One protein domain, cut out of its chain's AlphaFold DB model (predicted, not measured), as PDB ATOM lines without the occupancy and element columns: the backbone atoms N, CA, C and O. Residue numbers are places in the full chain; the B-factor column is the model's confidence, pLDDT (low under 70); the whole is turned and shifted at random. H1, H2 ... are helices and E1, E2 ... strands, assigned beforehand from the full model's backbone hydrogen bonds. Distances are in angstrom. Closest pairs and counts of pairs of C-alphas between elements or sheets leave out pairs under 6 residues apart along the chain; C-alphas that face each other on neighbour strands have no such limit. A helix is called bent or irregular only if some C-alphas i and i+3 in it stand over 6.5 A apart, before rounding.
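This is residues 43 to 146 of the 146 residues of an uncharacterized protein of Candidatus Izimaplasma sp. ZiA1 (UniProt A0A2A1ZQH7). A small twisted sheet, E3, E4 and E5, has the long helix H1 slantwise over one face, and the little hairpin E1 and E2 packs near its E3 edge. The irregular helix H2, which is not on that sheet, meets H1 with its end near Tyr 91, about perpendicular to it. The printed part has 104 residues, with two named helices and five named strands in the order H1, E1, E2, H2, E3, E4, E5, and its class is mixed, helices and strands; both sheets, E1 - E2 and E3 - E4 - E5, are antiparallel. The whole is compact, radius of gyration of the C-alphas 12.7 A, with spans of 36 by 26 by 25 A.

Start at H1, residues 43 to 57; it is on the sheet of E3, residues 119 to 123, E4, residues 126 to 132, and E5, residues 138 to 145, two layers with a height over the sheet of 9.2 A. H1 lies over E5, at 36 degrees on the local plane; their closest C-alphas, Glu 49 and Ile 144, are 6.0 A apart. Next, E1, residues 61 to 64, and E2, residues 67 to 70, form a hairpin; N 62 and O 69 are within hydrogen-bond range at 2.9 A. The closest C-alphas of E2 and E3, Lys 67 and Val 122, are 5.3 A apart. H2, residues 82 to 92, touches H1 about perpendicular, 83 degrees, closest at C-alphas Lys 51 and Tyr 91, 5.9 A. E3, E4 and E5 are a meander, each strand the antiparallel neighbour of the one before; find N 121 and O 128 at 2.8 A, and N 129 and O 142 at 2.8 A, within hydrogen-bond range. Every O i to N i+4 pair is within range in H1, and 5 of 7 in H2.

Find C-alpha 43 at (-33.006, 15.050, 37.059); H1 runs 21.1 A from there. H2 is irregular, with C-alphas 87 and 90 7.7 A apart. E4 spans 18.8 A. E5 spans 19.1 A, bends by 68 degrees at residue 141 and ends at C-alpha 145, (-24.092, 0.653, 42.189).

The farthest C-alphas, Asp 58 and Ser 135, are 37.4 A apart. The links E2 to H2 and H2 to E3 are long, the latter residues 93 to 118. The printed part has no cut, and no printed residue is under 70 in pLDDT.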
ATOM      1  N   TYR A  43     -32.530  15.733  38.263       96.50
ATOM      2  CA  TYR A  43     -33.006  15.050  37.059       96.50
ATOM      3  C   TYR A  43     -31.862  14.710  36.094       96.50
ATOM      4  O   TYR A  43     -31.794  13.603  35.559       96.50
ATOM      5  N   ASN A  44     -30.942  15.650  35.883       96.44
ATOM      6  CA  ASN A  44     -29.762  15.476  35.043       96.44
ATOM      7  C   ASN A  44     -28.857  14.353  35.555       96.44
ATOM      8  O   ASN A  44     -28.359  13.554  34.763       96.44
ATOM      9  N   VAL A  45     -28.648  14.281  36.869       97.00
ATOM     10  CA  VAL A  45     -27.863  13.220  37.501       97.00
ATOM     11  C   VAL A  45     -28.553  11.877  37.332       97.00
ATOM     12  O   VAL A  45     -27.904  10.946  36.872       97.00
ATOM     13  N   LYS A  46     -29.864  11.795  37.561       96.31
ATOM     14  CA  LYS A  46     -30.629  10.566  37.322       96.31
ATOM     15  C   LYS A  46     -30.549  10.093  35.869       96.31
ATOM     16  O   LYS A  46     -30.344   8.915  35.599       96.31
ATOM     17  N   LEU A  47     -30.639  11.020  34.915       95.81
ATOM     18  CA  LEU A  47     -30.426  10.708  33.503       95.81
ATOM     19  C   LEU A  47     -29.018  10.139  33.269       95.81
ATOM     20  O   LEU A  47     -28.869   9.160  32.541       95.81
ATOM     21  N   LEU A  48     -27.983  10.739  33.863       96.94
ATOM     22  CA  LEU A  48     -26.614  10.233  33.752       96.94
ATOM     23  C   LEU A  48     -26.476   8.834  34.358       96.94
ATOM     24  O   LEU A  48     -25.817   8.001  33.742       96.94
ATOM     25  N   GLU A  49     -27.090   8.572  35.511       96.50
ATOM     26  CA  GLU A  49     -27.112   7.252  36.149       96.50
ATOM     27  C   GLU A  49     -27.690   6.198  35.205       96.50
ATOM     28  O   GLU A  49     -26.972   5.271  34.827       96.50
ATOM     29  N   ASP A  50     -28.914   6.419  34.718       95.75
ATOM     30  CA  ASP A  50     -29.610   5.501  33.810       95.75
ATOM     31  C   ASP A  50     -28.783   5.216  32.542       95.75
ATOM     32  O   ASP A  50     -28.719   4.087  32.047       95.75
ATOM     33  N   LYS A  51     -28.143   6.247  31.967       95.81
ATOM     34  CA  LYS A  51     -27.365   6.099  30.725       95.81
ATOM     35  C   LYS A  51     -26.000   5.464  30.942       95.81
ATOM     36  O   LYS A  51     -25.538   4.731  30.068       95.81
ATOM     37  N   ILE A  52     -25.343   5.742  32.064       95.75
ATOM     38  CA  ILE A  52     -24.075   5.097  32.409       95.75
ATOM     39  C   ILE A  52     -24.324   3.625  32.739       95.75
ATOM     40  O   ILE A  52     -23.573   2.787  32.250       95.75
ATOM     41  N   GLU A  53     -25.377   3.300  33.492       95.31
ATOM     42  CA  GLU A  53     -25.764   1.915  33.782       95.31
ATOM     43  C   GLU A  53     -26.038   1.138  32.490       95.31
ATOM     44  O   GLU A  53     -25.452   0.076  32.275       95.31
ATOM     45  N   LEU A  54     -26.822   1.719  31.575       95.38
ATOM     46  CA  LEU A  54     -27.063   1.133  30.257       95.38
ATOM     47  C   LEU A  54     -25.758   0.908  29.478       95.38
ATOM     48  O   LEU A  54     -25.521  -0.180  28.963       95.38
ATOM     49  N   ALA A  55     -24.873   1.904  29.422       95.75
ATOM     50  CA  ALA A  55     -23.616   1.778  28.690       95.75
ATOM     51  C   ALA A  55     -22.630   0.788  29.336       95.75
ATOM     52  O   ALA A  55     -21.788   0.223  28.633       95.75
ATOM     53  N   ILE A  56     -22.709   0.576  30.655       94.31
ATOM     54  CA  ILE A  56     -21.976  -0.486  31.356       94.31
ATOM     55  C   ILE A  56     -22.557  -1.853  30.990       94.31
ATOM     56  O   ILE A  56     -21.792  -2.758  30.655       94.31
ATOM     57  N   ALA A  57     -23.885  -1.996  30.999       94.44
ATOM     58  CA  ALA A  57     -24.566  -3.231  30.610       94.44
ATOM     59  C   ALA A  57     -24.260  -3.626  29.153       94.44
ATOM     60  O   ALA A  57     -24.000  -4.796  28.870       94.44
ATOM     61  N   ASP A  58     -24.181  -2.641  28.257       95.19
ATOM     62  CA  ASP A  58     -23.799  -2.823  26.852       95.19
ATOM     63  C   ASP A  58     -22.284  -3.068  26.663       95.19
ATOM     64  O   ASP A  58     -21.818  -3.331  25.552       95.19
ATOM     65  N   GLY A  59     -21.479  -2.956  27.726       94.81
ATOM     66  CA  GLY A  59     -20.025  -3.140  27.696       94.81
ATOM     67  C   GLY A  59     -19.243  -1.992  27.047       94.81
ATOM     68  O   GLY A  59     -18.024  -2.098  26.871       94.81
ATOM     69  N   THR A  60     -19.909  -0.884  26.704       96.31
ATOM     70  CA  THR A  60     -19.258   0.332  26.189       96.31
ATOM     71  C   THR A  60     -18.448   1.015  27.284       96.31
ATOM     72  O   THR A  60     -17.337   1.482  27.030       96.31
ATOM     73  N   LEU A  61     -18.975   1.046  28.510       95.94
ATOM     74  CA  LEU A  61     -18.283   1.554  29.687       95.94
ATOM     75  C   LEU A  61     -17.880   0.417  30.629       95.94
ATOM     76  O   LEU A  61     -18.576  -0.577  30.792       95.94
ATOM     77  N   THR A  62     -16.743   0.580  31.292       94.75
ATOM     78  CA  THR A  62     -16.292  -0.300  32.373       94.75
ATOM     79  C   THR A  62     -15.496   0.494  33.404       94.75
ATOM     80  O   THR A  62     -15.049   1.613  33.134       94.75
ATOM     81  N   ILE A  63     -15.290  -0.072  34.592       92.56
ATOM     82  CA  ILE A  63     -14.413   0.523  35.599       92.56
ATOM     83  C   ILE A  63     -12.977   0.085  35.330       92.56
ATOM     84  O   ILE A  63     -12.651  -1.102  35.343       92.56
ATOM     85  N   ARG A  64     -12.075   1.054  35.163       92.12
ATOM     86  CA  ARG A  64     -10.635   0.797  35.071       92.12
ATOM     87  C   ARG A  64      -9.860   1.874  35.814       92.12
ATOM     88  O   ARG A  64     -10.047   3.056  35.550       92.12
ATOM     89  N   ASN A  65      -8.958   1.466  36.709       90.81
ATOM     90  CA  ASN A  65      -8.106   2.374  37.491       90.81
ATOM     91  C   ASN A  65      -8.905   3.498  38.182       90.81
ATOM     92  O   ASN A  65      -8.542   4.670  38.072       90.81
ATOM     93  N   ASN A  66     -10.016   3.144  38.839       91.94
ATOM     94  CA  ASN A  66     -10.898   4.096  39.528       91.94
ATOM     95  C   ASN A  66     -11.416   5.221  38.617       91.94
ATOM     96  O   ASN A  66     -11.554   6.370  39.039       91.94
ATOM     97  N   LYS A  67     -11.704   4.899  37.352       93.88
ATOM     98  CA  LYS A  67     -12.364   5.788  36.393       93.88
ATOM     99  C   LYS A  67     -13.349   5.003  35.542       93.88
ATOM    100  O   LYS A  67     -13.158   3.808  35.315       93.88
ATOM    101  N   LEU A  68     -14.351   5.708  35.023       95.06
ATOM    102  CA  LEU A  68     -15.133   5.207  33.903       95.06
ATOM    103  C   LEU A  68     -14.222   5.165  32.680       95.06
ATOM    104  O   LEU A  68     -13.509   6.129  32.393       95.06
ATOM    105  N   TYR A  69     -14.216   4.035  31.993       96.25
ATOM    106  CA  TYR A  69     -13.386   3.777  30.832       96.25
ATOM    107  C   TYR A  69     -14.256   3.298  29.682       96.25
ATOM    108  O   TYR A  69     -14.996   2.331  29.834       96.25
ATOM    109  N   ASN A  70     -14.136   3.959  28.537       97.19
ATOM    110  CA  ASN A  70     -14.794   3.534  27.317       97.19
ATOM    111  C   ASN A  70     -13.946   2.484  26.602       97.19
ATOM    112  O   ASN A  70     -12.783   2.727  26.268       97.19
ATOM    113  N   THR A  71     -14.526   1.312  26.374       96.62
ATOM    114  CA  THR A  71     -13.857   0.160  25.759       96.62
ATOM    115  C   THR A  71     -13.636   0.345  24.257       96.62
ATOM    116  O   THR A  71     -12.675  -0.201  23.710       96.62
ATOM    117  N   VAL A  72     -14.459   1.171  23.606       94.75
ATOM    118  CA  VAL A  72     -14.414   1.466  22.170       94.75
ATOM    119  C   VAL A  72     -13.385   2.556  21.875       94.75
ATOM    120  O   VAL A  72     -12.443   2.334  21.112       94.75
ATOM    121  N   THR A  73     -13.513   3.724  22.513       96.62
ATOM    122  CA  THR A  73     -12.628   4.882  22.263       96.62
ATOM    123  C   THR A  73     -11.330   4.830  23.061       96.62
ATOM    124  O   THR A  73     -10.396   5.587  22.791       96.62
ATOM    125  N   LYS A  74     -11.240   3.914  24.034       96.56
ATOM    126  CA  LYS A  74     -10.095   3.731  24.935       96.56
ATOM    127  C   LYS A  74      -9.782   4.963  25.789       96.56
ATOM    128  O   LYS A  74      -8.638   5.131  26.220       96.56
ATOM    129  N   ARG A  75     -10.780   5.806  26.060       95.75
ATOM    130  CA  ARG A  75     -10.660   7.005  26.903       95.75
ATOM    131  C   ARG A  75     -11.154   6.731  28.324       95.75
ATOM    132  O   ARG A  75     -12.035   5.907  28.541       95.75
ATOM    133  N   SER A  76     -10.579   7.437  29.295       95.69
ATOM    134  CA  SER A  76     -11.063   7.456  30.679       95.69
ATOM    135  C   SER A  76     -11.678   8.805  31.006       95.69
ATOM    136  O   SER A  76     -11.118   9.842  30.646       95.69
ATOM    137  N   TYR A  77     -12.758   8.795  31.778       95.56
ATOM    138  CA  TYR A  77     -13.480  10.000  32.160       95.56
ATOM    139  C   TYR A  77     -13.407  10.225  33.664       95.56
ATOM    140  O   TYR A  77     -13.555   9.302  34.465       95.56
ATOM    141  N   ALA A  78     -13.176  11.480  34.033       93.75
ATOM    142  CA  ALA A  78     -13.281  11.954  35.408       93.75
ATOM    143  C   ALA A  78     -14.614  12.678  35.669       93.75
ATOM    144  O   ALA A  78     -14.839  13.130  36.782       93.75
ATOM    145  N   GLY A  79     -15.467  12.829  34.653       95.44
ATOM    146  CA  GLY A  79     -16.706  13.600  34.710       95.44
ATOM    147  C   GLY A  79     -17.351  13.758  33.332       95.44
ATOM    148  O   GLY A  79     -16.827  13.231  32.348       95.44
ATOM    149  N   THR A  80     -18.418  14.554  33.244       96.25
ATOM    150  CA  THR A  80     -19.150  14.886  32.006       96.25
ATOM    151  C   THR A  80     -18.445  15.950  31.146       96.25
ATOM    152  O   THR A  80     -19.069  16.846  30.584       96.25
ATOM    153  N   GLY A  81     -17.114  15.880  31.062       95.00
ATOM    154  CA  GLY A  81     -16.307  16.776  30.224       95.00
ATOM    155  C   GLY A  81     -16.469  16.504  28.726       95.00
ATOM    156  O   GLY A  81     -17.138  15.547  28.332       95.00
ATOM    157  N   SER A  82     -15.807  17.313  27.893       95.06
ATOM    158  CA  SER A  82     -15.940  17.286  26.428       95.06
ATOM    159  C   SER A  82     -15.864  15.872  25.821       95.06
ATOM    160  O   SER A  82     -16.802  15.443  25.155       95.06
ATOM    161  N   TRP A  83     -14.828  15.087  26.147       95.19
ATOM    162  CA  TRP A  83     -14.681  13.716  25.627       95.19
ATOM    163  C   TRP A  83     -15.757  12.739  26.099       95.19
ATOM    164  O   TRP A  83     -16.104  11.825  25.361       95.19
ATOM    165  N   PHE A  84     -16.264  12.887  27.327       96.12
ATOM    166  CA  PHE A  84     -17.349  12.024  27.794       96.12
ATOM    167  C   PHE A  84     -18.613  12.311  26.997       96.12
ATOM    168  O   PHE A  84     -19.252  11.388  26.515       96.12
ATOM    169  N   VAL A  85     -18.952  13.591  26.835       94.38
ATOM    170  CA  VAL A  85     -20.157  14.002  26.109       94.38
ATOM    171  C   VAL A  85     -20.067  13.626  24.635       94.38
ATOM    172  O   VAL A  85     -21.058  13.150  24.097       94.38
ATOM    173  N   GLU A  86     -18.903  13.786  24.002       95.12
ATOM    174  CA  GLU A  86     -18.654  13.340  22.625       95.12
ATOM    175  C   GLU A  86     -18.924  11.836  22.472       95.12
ATOM    176  O   GLU A  86     -19.738  11.425  21.645       95.12
ATOM    177  N   ASP A  87     -18.290  11.019  23.315       96.06
ATOM    178  CA  ASP A  87     -18.352   9.564  23.197       96.06
ATOM    179  C   ASP A  87     -19.715   8.992  23.647       96.06
ATOM    180  O   ASP A  87     -20.136   7.938  23.169       96.06
ATOM    181  N   MET A  88     -20.416   9.679  24.556       95.31
ATOM    182  CA  MET A  88     -21.696   9.244  25.134       95.31
ATOM    183  C   MET A  88     -22.916   9.929  24.514       95.31
ATOM    184  O   MET A  88     -24.038   9.674  24.954       95.31
ATOM    185  N   LEU A  89     -22.744  10.773  23.491       93.38
ATOM    186  CA  LEU A  89     -23.837  11.564  22.915       93.38
ATOM    187  C   LEU A  89     -25.010  10.694  22.446       93.38
ATOM    188  O   LEU A  89     -26.165  11.056  22.653       93.38
ATOM    189  N   ASN A  90     -24.719   9.518  21.885       92.75
ATOM    190  CA  ASN A  90     -25.738   8.568  21.429       92.75
ATOM    191  C   ASN A  90     -26.607   8.020  22.574       92.75
ATOM    192  O   ASN A  90     -27.766   7.687  22.348       92.75
ATOM    193  N   TYR A  91     -26.066   7.940  23.794       93.44
ATOM    194  CA  TYR A  91     -26.806   7.509  24.981       93.44
ATOM    195  C   TYR A  91     -27.554   8.673  25.639       93.44
ATOM    196  O   TYR A  91     -28.692   8.512  26.079       93.44
ATOM    197  N   LEU A  92     -26.912   9.843  25.715       92.31
ATOM    198  CA  LEU A  92     -27.424  11.012  26.437       92.31
ATOM    199  C   LEU A  92     -28.451  11.817  25.635       92.31
ATOM    200  O   LEU A  92     -29.294  12.488  26.224       92.31
ATOM    201  N   GLY A  93     -28.365  11.804  24.303       91.69
ATOM    202  CA  GLY A  93     -29.169  12.633  23.398       91.69
ATOM    203  C   GLY A  93     -28.781  14.117  23.401       91.69
ATOM    204  O   GLY A  93     -28.792  14.762  22.355       91.69
ATOM    205  N   SER A  94     -28.386  14.663  24.551       92.00
ATOM    206  CA  SER A  94     -27.930  16.043  24.704       92.00
ATOM    207  C   SER A  94     -26.868  16.179  25.788       92.00
ATOM    208  O   SER A  94     -26.731  15.332  26.669       92.00
ATOM    209  N   ARG A  95     -26.130  17.291  25.752       91.56
ATOM    210  CA  ARG A  95     -25.162  17.620  26.796       91.56
ATOM    211  C   ARG A  95     -25.869  17.885  28.127       91.56
ATOM    212  O   ARG A  95     -26.776  18.708  28.191       91.56
ATOM    213  N   VAL A  96     -25.359  17.259  29.183       93.31
ATOM    214  CA  VAL A  96     -25.797  17.465  30.565       93.31
ATOM    215  C   VAL A  96     -24.749  18.291  31.316       93.31
ATOM    216  O   VAL A  96     -23.578  17.902  31.380       93.31
ATOM    217  N   ILE A  97     -25.161  19.437  31.862       95.12
ATOM    218  CA  ILE A  97     -24.316  20.356  32.641       95.12
ATOM    219  C   ILE A  97     -25.008  20.723  33.957       95.12
ATOM    220  O   ILE A  97     -26.238  20.761  33.976       95.12
ATOM    221  N   PRO A  98     -24.250  21.040  35.020       96.25
ATOM    222  CA  PRO A  98     -24.833  21.557  36.246       96.25
ATOM    223  C   PRO A  98     -25.420  22.960  36.042       96.25
ATOM    224  O   PRO A  98     -24.820  23.832  35.398       96.25
ATOM    225  N   ILE A  99     -26.601  23.176  36.606       95.94
ATOM    226  CA  ILE A  99     -27.385  24.402  36.514       95.94
ATOM    227  C   ILE A  99     -27.325  25.193  37.816       95.94
ATOM    228  O   ILE A  99     -27.337  26.431  37.724       95.94
ATOM    229  N   VAL A 100     -27.197  24.528  38.972       95.06
ATOM    230  CA  VAL A 100     -27.122  25.202  40.276       95.06
ATOM    231  C   VAL A 100     -25.983  26.231  40.289       95.06
ATOM    232  O   VAL A 100     -24.872  25.930  39.829       95.06
ATOM    233  N   PRO A 101     -26.218  27.465  40.780       94.06
ATOM    234  CA  PRO A 101     -25.211  28.527  40.750       94.06
ATOM    235  C   PRO A 101     -23.902  28.133  41.436       94.06
ATOM    236  O   PRO A 101     -22.821  28.432  40.932       94.06
ATOM    237  N   GLU A 102     -23.992  27.393  42.541       94.06
ATOM    238  CA  GLU A 102     -22.828  26.948  43.304       94.06
ATOM    239  C   GLU A 102     -21.914  26.015  42.516       94.06
ATOM    240  O   GLU A 102     -20.708  26.029  42.740       94.06
ATOM    241  N   ALA A 103     -22.452  25.241  41.570       95.56
ATOM    242  CA  ALA A 103     -21.680  24.345  40.716       95.56
ATOM    243  C   ALA A 103     -21.044  25.068  39.517       95.56
ATOM    244  O   ALA A 103     -20.116  24.541  38.897       95.56
ATOM    245  N   LYS A 104     -21.485  26.287  39.188       95.75
ATOM    246  CA  LYS A 104     -20.961  27.089  38.070       95.75
ATOM    247  C   LYS A 104     -19.701  27.856  38.466       95.75
ATOM    248  O   LYS A 104     -19.622  29.079  38.375       95.75
ATOM    249  N   ASN A 105     -18.681  27.119  38.891       95.62
ATOM    250  CA  ASN A 105     -17.410  27.668  39.355       95.62
ATOM    251  C   ASN A 105     -16.200  27.020  38.657       95.62
ATOM    252  O   ASN A 105     -16.317  26.049  37.905       95.62
ATOM    253  N   ILE A 106     -15.010  27.563  38.925       96.25
ATOM    254  CA  ILE A 106     -13.750  27.147  38.290       96.25
ATOM    255  C   ILE A 106     -13.373  25.679  38.551       96.25
ATOM    256  O   ILE A 106     -12.638  25.090  37.764       96.25
ATOM    257  N   HIS A 107     -13.854  25.075  39.639       96.62
ATOM    258  CA  HIS A 107     -13.559  23.691  40.007       96.62
ATOM    259  C   HIS A 107     -14.337  22.683  39.163       96.62
ATOM    260  O   HIS A 107     -13.930  21.527  39.073       96.62
ATOM    261  N   ASN A 108     -15.422  23.116  38.519       97.38
ATOM    262  CA  ASN A 108     -16.237  22.279  37.641       97.38
ATOM    263  C   ASN A 108     -16.104  22.667  36.172       97.38
ATOM    264  O   ASN A 108     -16.820  22.119  35.340       97.38
ATOM    265  N   LEU A 109     -15.207  23.593  35.836       96.56
ATOM    266  CA  LEU A 109     -14.954  23.969  34.454       96.56
ATOM    267  C   LEU A 109     -14.224  22.832  33.726       96.56
ATOM    268  O   LEU A 109     -13.228  22.285  34.212       96.56
ATOM    269  N   ASP A 110     -14.706  22.465  32.547       93.94
ATOM    270  CA  ASP A 110     -13.989  21.571  31.657       93.94
ATOM    271  C   ASP A 110     -12.974  22.352  30.821       93.94
ATOM    272  O   ASP A 110     -13.313  23.303  30.122       93.94
ATOM    273  N   GLY A 111     -11.709  21.935  30.872       88.56
ATOM    274  CA  GLY A 111     -10.643  22.585  30.108       88.56
ATOM    275  C   GLY A 111     -10.717  22.344  28.597       88.56
ATOM    276  O   GLY A 111      -9.958  22.970  27.865       88.56
ATOM    277  N   GLY A 112     -11.580  21.433  28.132       88.75
ATOM    278  CA  GLY A 112     -11.742  21.123  26.714       88.75
ATOM    279  C   GLY A 112     -12.680  22.090  25.997       88.75
ATOM    280  O   GLY A 112     -12.320  22.628  24.954       88.75
ATOM    281  N   ASP A 113     -13.874  22.310  26.548       89.19
ATOM    282  CA  ASP A 113     -14.930  23.106  25.905       89.19
ATOM    283  C   ASP A 113     -15.379  24.342  26.705       89.19
ATOM    284  O   ASP A 113     -16.220  25.102  26.229       89.19
ATOM    285  N   GLY A 114     -14.829  24.559  27.903       91.44
ATOM    286  CA  GLY A 114     -15.175  25.690  28.766       91.44
ATOM    287  C   GLY A 114     -16.556  25.589  29.421       91.44
ATOM    288  O   GLY A 114     -16.965  26.527  30.101       91.44
ATOM    289  N   ASN A 115     -17.277  24.479  29.247       95.38
ATOM    290  CA  ASN A 115     -18.544  24.247  29.931       95.38
ATOM    291  C   ASN A 115     -18.310  23.707  31.343       95.38
ATOM    292  O   ASN A 115     -17.264  23.138  31.655       95.38
ATOM    293  N   TYR A 116     -19.332  23.803  32.190       97.12
ATOM    294  CA  TYR A 116     -19.329  23.104  33.469       97.12
ATOM    295  C   TYR A 116     -19.627  21.613  33.279       97.12
ATOM    296  O   TYR A 116     -20.307  21.212  32.326       97.12
ATOM    297  N   LYS A 117     -19.114  20.788  34.190       96.81
ATOM    298  CA  LYS A 117     -19.318  19.337  34.202       96.81
ATOM    299  C   LYS A 117     -19.624  18.822  35.601       96.81
ATOM    300  O   LYS A 117     -19.163  19.380  36.594       96.81
ATOM    301  N   PHE A 118     -20.326  17.700  35.648       97.81
ATOM    302  CA  PHE A 118     -20.337  16.833  36.814       97.81
ATOM    303  C   PHE A 118     -19.051  16.010  36.843       97.81
ATOM    304  O   PHE A 118     -18.484  15.678  35.802       97.81
ATOM    305  N   TRP A 119     -18.591  15.670  38.034       97.56
ATOM    306  CA  TRP A 119     -17.458  14.794  38.281       97.56
ATOM    307  C   TRP A 119     -17.924  13.383  38.616       97.56
ATOM    308  O   TRP A 119     -19.000  13.179  39.172       97.56
ATOM    309  N   PHE A 120     -17.063  12.414  38.315       97.19
ATOM    310  CA  PHE A 120     -17.255  11.009  38.634       97.19
ATOM    311  C   PHE A 120     -16.261  10.567  39.702       97.19
ATOM    312  O   PHE A 120     -15.043  10.633  39.525       97.19
ATOM    313  N   GLY A 121     -16.790  10.089  40.822       96.00
ATOM    314  CA  GLY A 121     -16.042   9.468  41.904       96.00
ATOM    315  C   GLY A 121     -16.167   7.962  41.789       96.00
ATOM    316  O   GLY A 121     -17.107   7.386  42.323       96.00
ATOM    317  N   VAL A 122     -15.234   7.319  41.090       94.12
ATOM    318  CA  VAL A 122     -15.331   5.880  40.822       94.12
ATOM    319  C   VAL A 122     -14.572   5.079  41.876       94.12
ATOM    320  O   VAL A 122     -13.366   5.239  42.089       94.12
ATOM    321  N   LYS A 123     -15.307   4.193  42.540       89.94
ATOM    322  CA  LYS A 123     -14.826   3.211  43.513       89.94
ATOM    323  C   LYS A 123     -15.048   1.808  42.945       89.94
ATOM    324  O   LYS A 123     -15.638   1.649  41.884       89.94
ATOM    325  N   THR A 124     -14.562   0.786  43.644       83.12
ATOM    326  CA  THR A 124     -14.618  -0.607  43.172       83.12
ATOM    327  C   THR A 124     -16.040  -1.105  42.894       83.12
ATOM    328  O   THR A 124     -16.211  -1.938  42.017       83.12
ATOM    329  N   ASN A 125     -17.039  -0.595  43.617       87.12
ATOM    330  CA  ASN A 125     -18.427  -1.068  43.589       87.12
ATOM    331  C   ASN A 125     -19.457   0.039  43.311       87.12
ATOM    332  O   ASN A 125     -20.654  -0.184  43.469       87.12
ATOM    333  N   LYS A 126     -19.003   1.264  43.017       92.50
ATOM    334  CA  LYS A 126     -19.913   2.373  42.732       92.50
ATOM    335  C   LYS A 126     -19.269   3.525  41.979       92.50
ATOM    336  O   LYS A 126     -18.063   3.762  42.094       92.50
ATOM    337  N   VAL A 127     -20.098   4.290  41.279       95.12
ATOM    338  CA  VAL A 127     -19.742   5.566  40.650       95.12
ATOM    339  C   VAL A 127     -20.581   6.664  41.281       95.12
ATOM    340  O   VAL A 127     -21.792   6.667  41.143       95.12
ATOM    341  N   GLU A 128     -19.936   7.602  41.964       96.88
ATOM    342  CA  GLU A 128     -20.588   8.793  42.519       96.88
ATOM    343  C   GLU A 128     -20.603   9.909  41.470       96.88
ATOM    344  O   GLU A 128     -19.563  10.190  40.870       96.88
ATOM    345  N   ILE A 129     -21.733  10.589  41.295       97.69
ATOM    346  CA  ILE A 129     -21.857  11.790  40.463       97.69
ATOM    347  C   ILE A 129     -21.953  13.000  41.391       97.69
ATOM    348  O   ILE A 129     -22.755  13.027  42.326       97.69
ATOM    349  N   PHE A 130     -21.079  13.984  41.188       97.56
ATOM    350  CA  PHE A 130     -20.936  15.099  42.123       97.56
ATOM    351  C   PHE A 130     -20.461  16.383  41.437       97.56
ATOM    352  O   PHE A 130     -19.959  16.350  40.316       97.56
ATOM    353  N   TYR A 131     -20.555  17.512  42.128       97.88
ATOM    354  CA  TYR A 131     -19.859  18.748  41.762       97.88
ATOM    355  C   TYR A 131     -19.091  19.302  42.969       97.88
ATOM    356  O   TYR A 131     -19.279  18.851  44.100       97.88
ATOM    357  N   TYR A 132     -18.177  20.242  42.735       97.94
ATOM    358  CA  TYR A 132     -17.557  21.020  43.808       97.94
ATOM    359  C   TYR A 132     -18.286  22.343  43.991       97.94
ATOM    360  O   TYR A 132     -18.486  23.037  42.998       97.94
ATOM    361  N   ASP A 133     -18.664  22.716  45.207       96.62
ATOM    362  CA  ASP A 133     -19.199  24.055  45.480       96.62
ATOM    363  C   ASP A 133     -18.110  25.143  45.316       96.62
ATOM    364  O   ASP A 133     -16.947  24.867  44.990       96.62
ATOM    365  N   ILE A 134     -18.474  26.402  45.568       95.69
ATOM    366  CA  ILE A 134     -17.565  27.561  45.478       95.69
ATOM    367  C   ILE A 134     -16.401  27.458  46.483       95.69
ATOM    368  O   ILE A 134     -15.314  27.979  46.238       95.69
ATOM    369  N   SER A 135     -16.611  26.759  47.598       96.81
ATOM    370  CA  SER A 135     -15.617  26.508  48.647       96.81
ATOM    371  C   SER A 135     -14.794  25.239  48.388       96.81
ATOM    372  O   SER A 135     -13.973  24.849  49.221       96.81
ATOM    373  N   ARG A 136     -14.973  24.601  47.221       96.19
ATOM    374  CA  ARG A 136     -14.353  23.332  46.824       96.19
ATOM    375  C   ARG A 136     -14.765  22.140  47.699       96.19
ATOM    376  O   ARG A 136     -14.064  21.125  47.745       96.19
ATOM    377  N   THR A 137     -15.915  22.218  48.352       97.56
ATOM    378  CA  THR A 137     -16.552  21.087  49.030       97.56
ATOM    379  C   THR A 137     -17.206  20.185  47.997       97.56
ATOM    380  O   THR A 137     -17.856  20.653  47.065       97.56
ATOM    381  N   LYS A 138     -17.034  18.871  48.141       97.00
ATOM    382  CA  LYS A 138     -17.684  17.889  47.270       97.00
ATOM    383  C   LYS A 138     -19.160  17.739  47.657       97.00
ATOM    384  O   LYS A 138     -19.441  17.301  48.769       97.00
ATOM    385  N   VAL A 139     -20.058  18.000  46.711       96.81
ATOM    386  CA  VAL A 139     -21.509  17.794  46.832       96.81
ATOM    387  C   VAL A 139     -21.913  16.618  45.949       96.81
ATOM    388  O   VAL A 139     -21.876  16.713  44.722       96.81
ATOM    389  N   VAL A 140     -22.226  15.479  46.570       96.88
ATOM    390  CA  VAL A 140     -22.674  14.266  45.868       96.88
ATOM    391  C   VAL A 140     -24.168  14.361  45.614       96.88
ATOM    392  O   VAL A 140     -24.922  14.602  46.550       96.88
ATOM    393  N   LEU A 141     -24.567  14.143  44.365       96.06
ATOM    394  CA  LEU A 141     -25.963  14.203  43.935       96.06
ATOM    395  C   LEU A 141     -26.546  12.821  43.629       96.06
ATOM    396  O   LEU A 141     -27.752  12.637  43.731       96.06
ATOM    397  N   GLY A 142     -25.699  11.856  43.260       94.38
ATOM    398  CA  GLY A 142     -26.145  10.526  42.858       94.38
ATOM    399  C   GLY A 142     -25.046   9.476  42.934       94.38
ATOM    400  O   GLY A 142     -23.852   9.800  43.023       94.38
ATOM    401  N   GLU A 143     -25.449   8.210  42.914       94.56
ATOM    402  CA  GLU A 143     -24.546   7.073  42.856       94.56
ATOM    403  C   GLU A 143     -25.126   5.880  42.092       94.56
ATOM    404  O   GLU A 143     -26.259   5.459  42.292       94.56
ATOM    405  N   ILE A 144     -24.279   5.280  41.259       92.88
ATOM    406  CA  ILE A 144     -24.571   4.055  40.515       92.88
ATOM    407  C   ILE A 144     -23.885   2.906  41.243       92.88
ATOM    408  O   ILE A 144     -22.661   2.937  41.403       92.88
ATOM    409  N   ALA A 145     -24.645   1.903  41.672       88.50
ATOM    410  CA  ALA A 145     -24.092   0.653  42.189       88.50
ATOM    411  C   ALA A 145     -23.654  -0.244  41.020       88.50
ATOM    412  O   ALA A 145     -24.380  -0.362  40.036       88.50
ATOM    413  N   ILE A 146     -22.462  -0.844  41.119       80.19
ATOM    414  CA  ILE A 146     -21.853  -1.674  40.062       80.19
ATOM    415  C   ILE A 146     -21.521  -3.056  40.610       80.19
ATOM    416  O   ILE A 146     -20.950  -3.114  41.726       80.19
TER     417      ILE A 146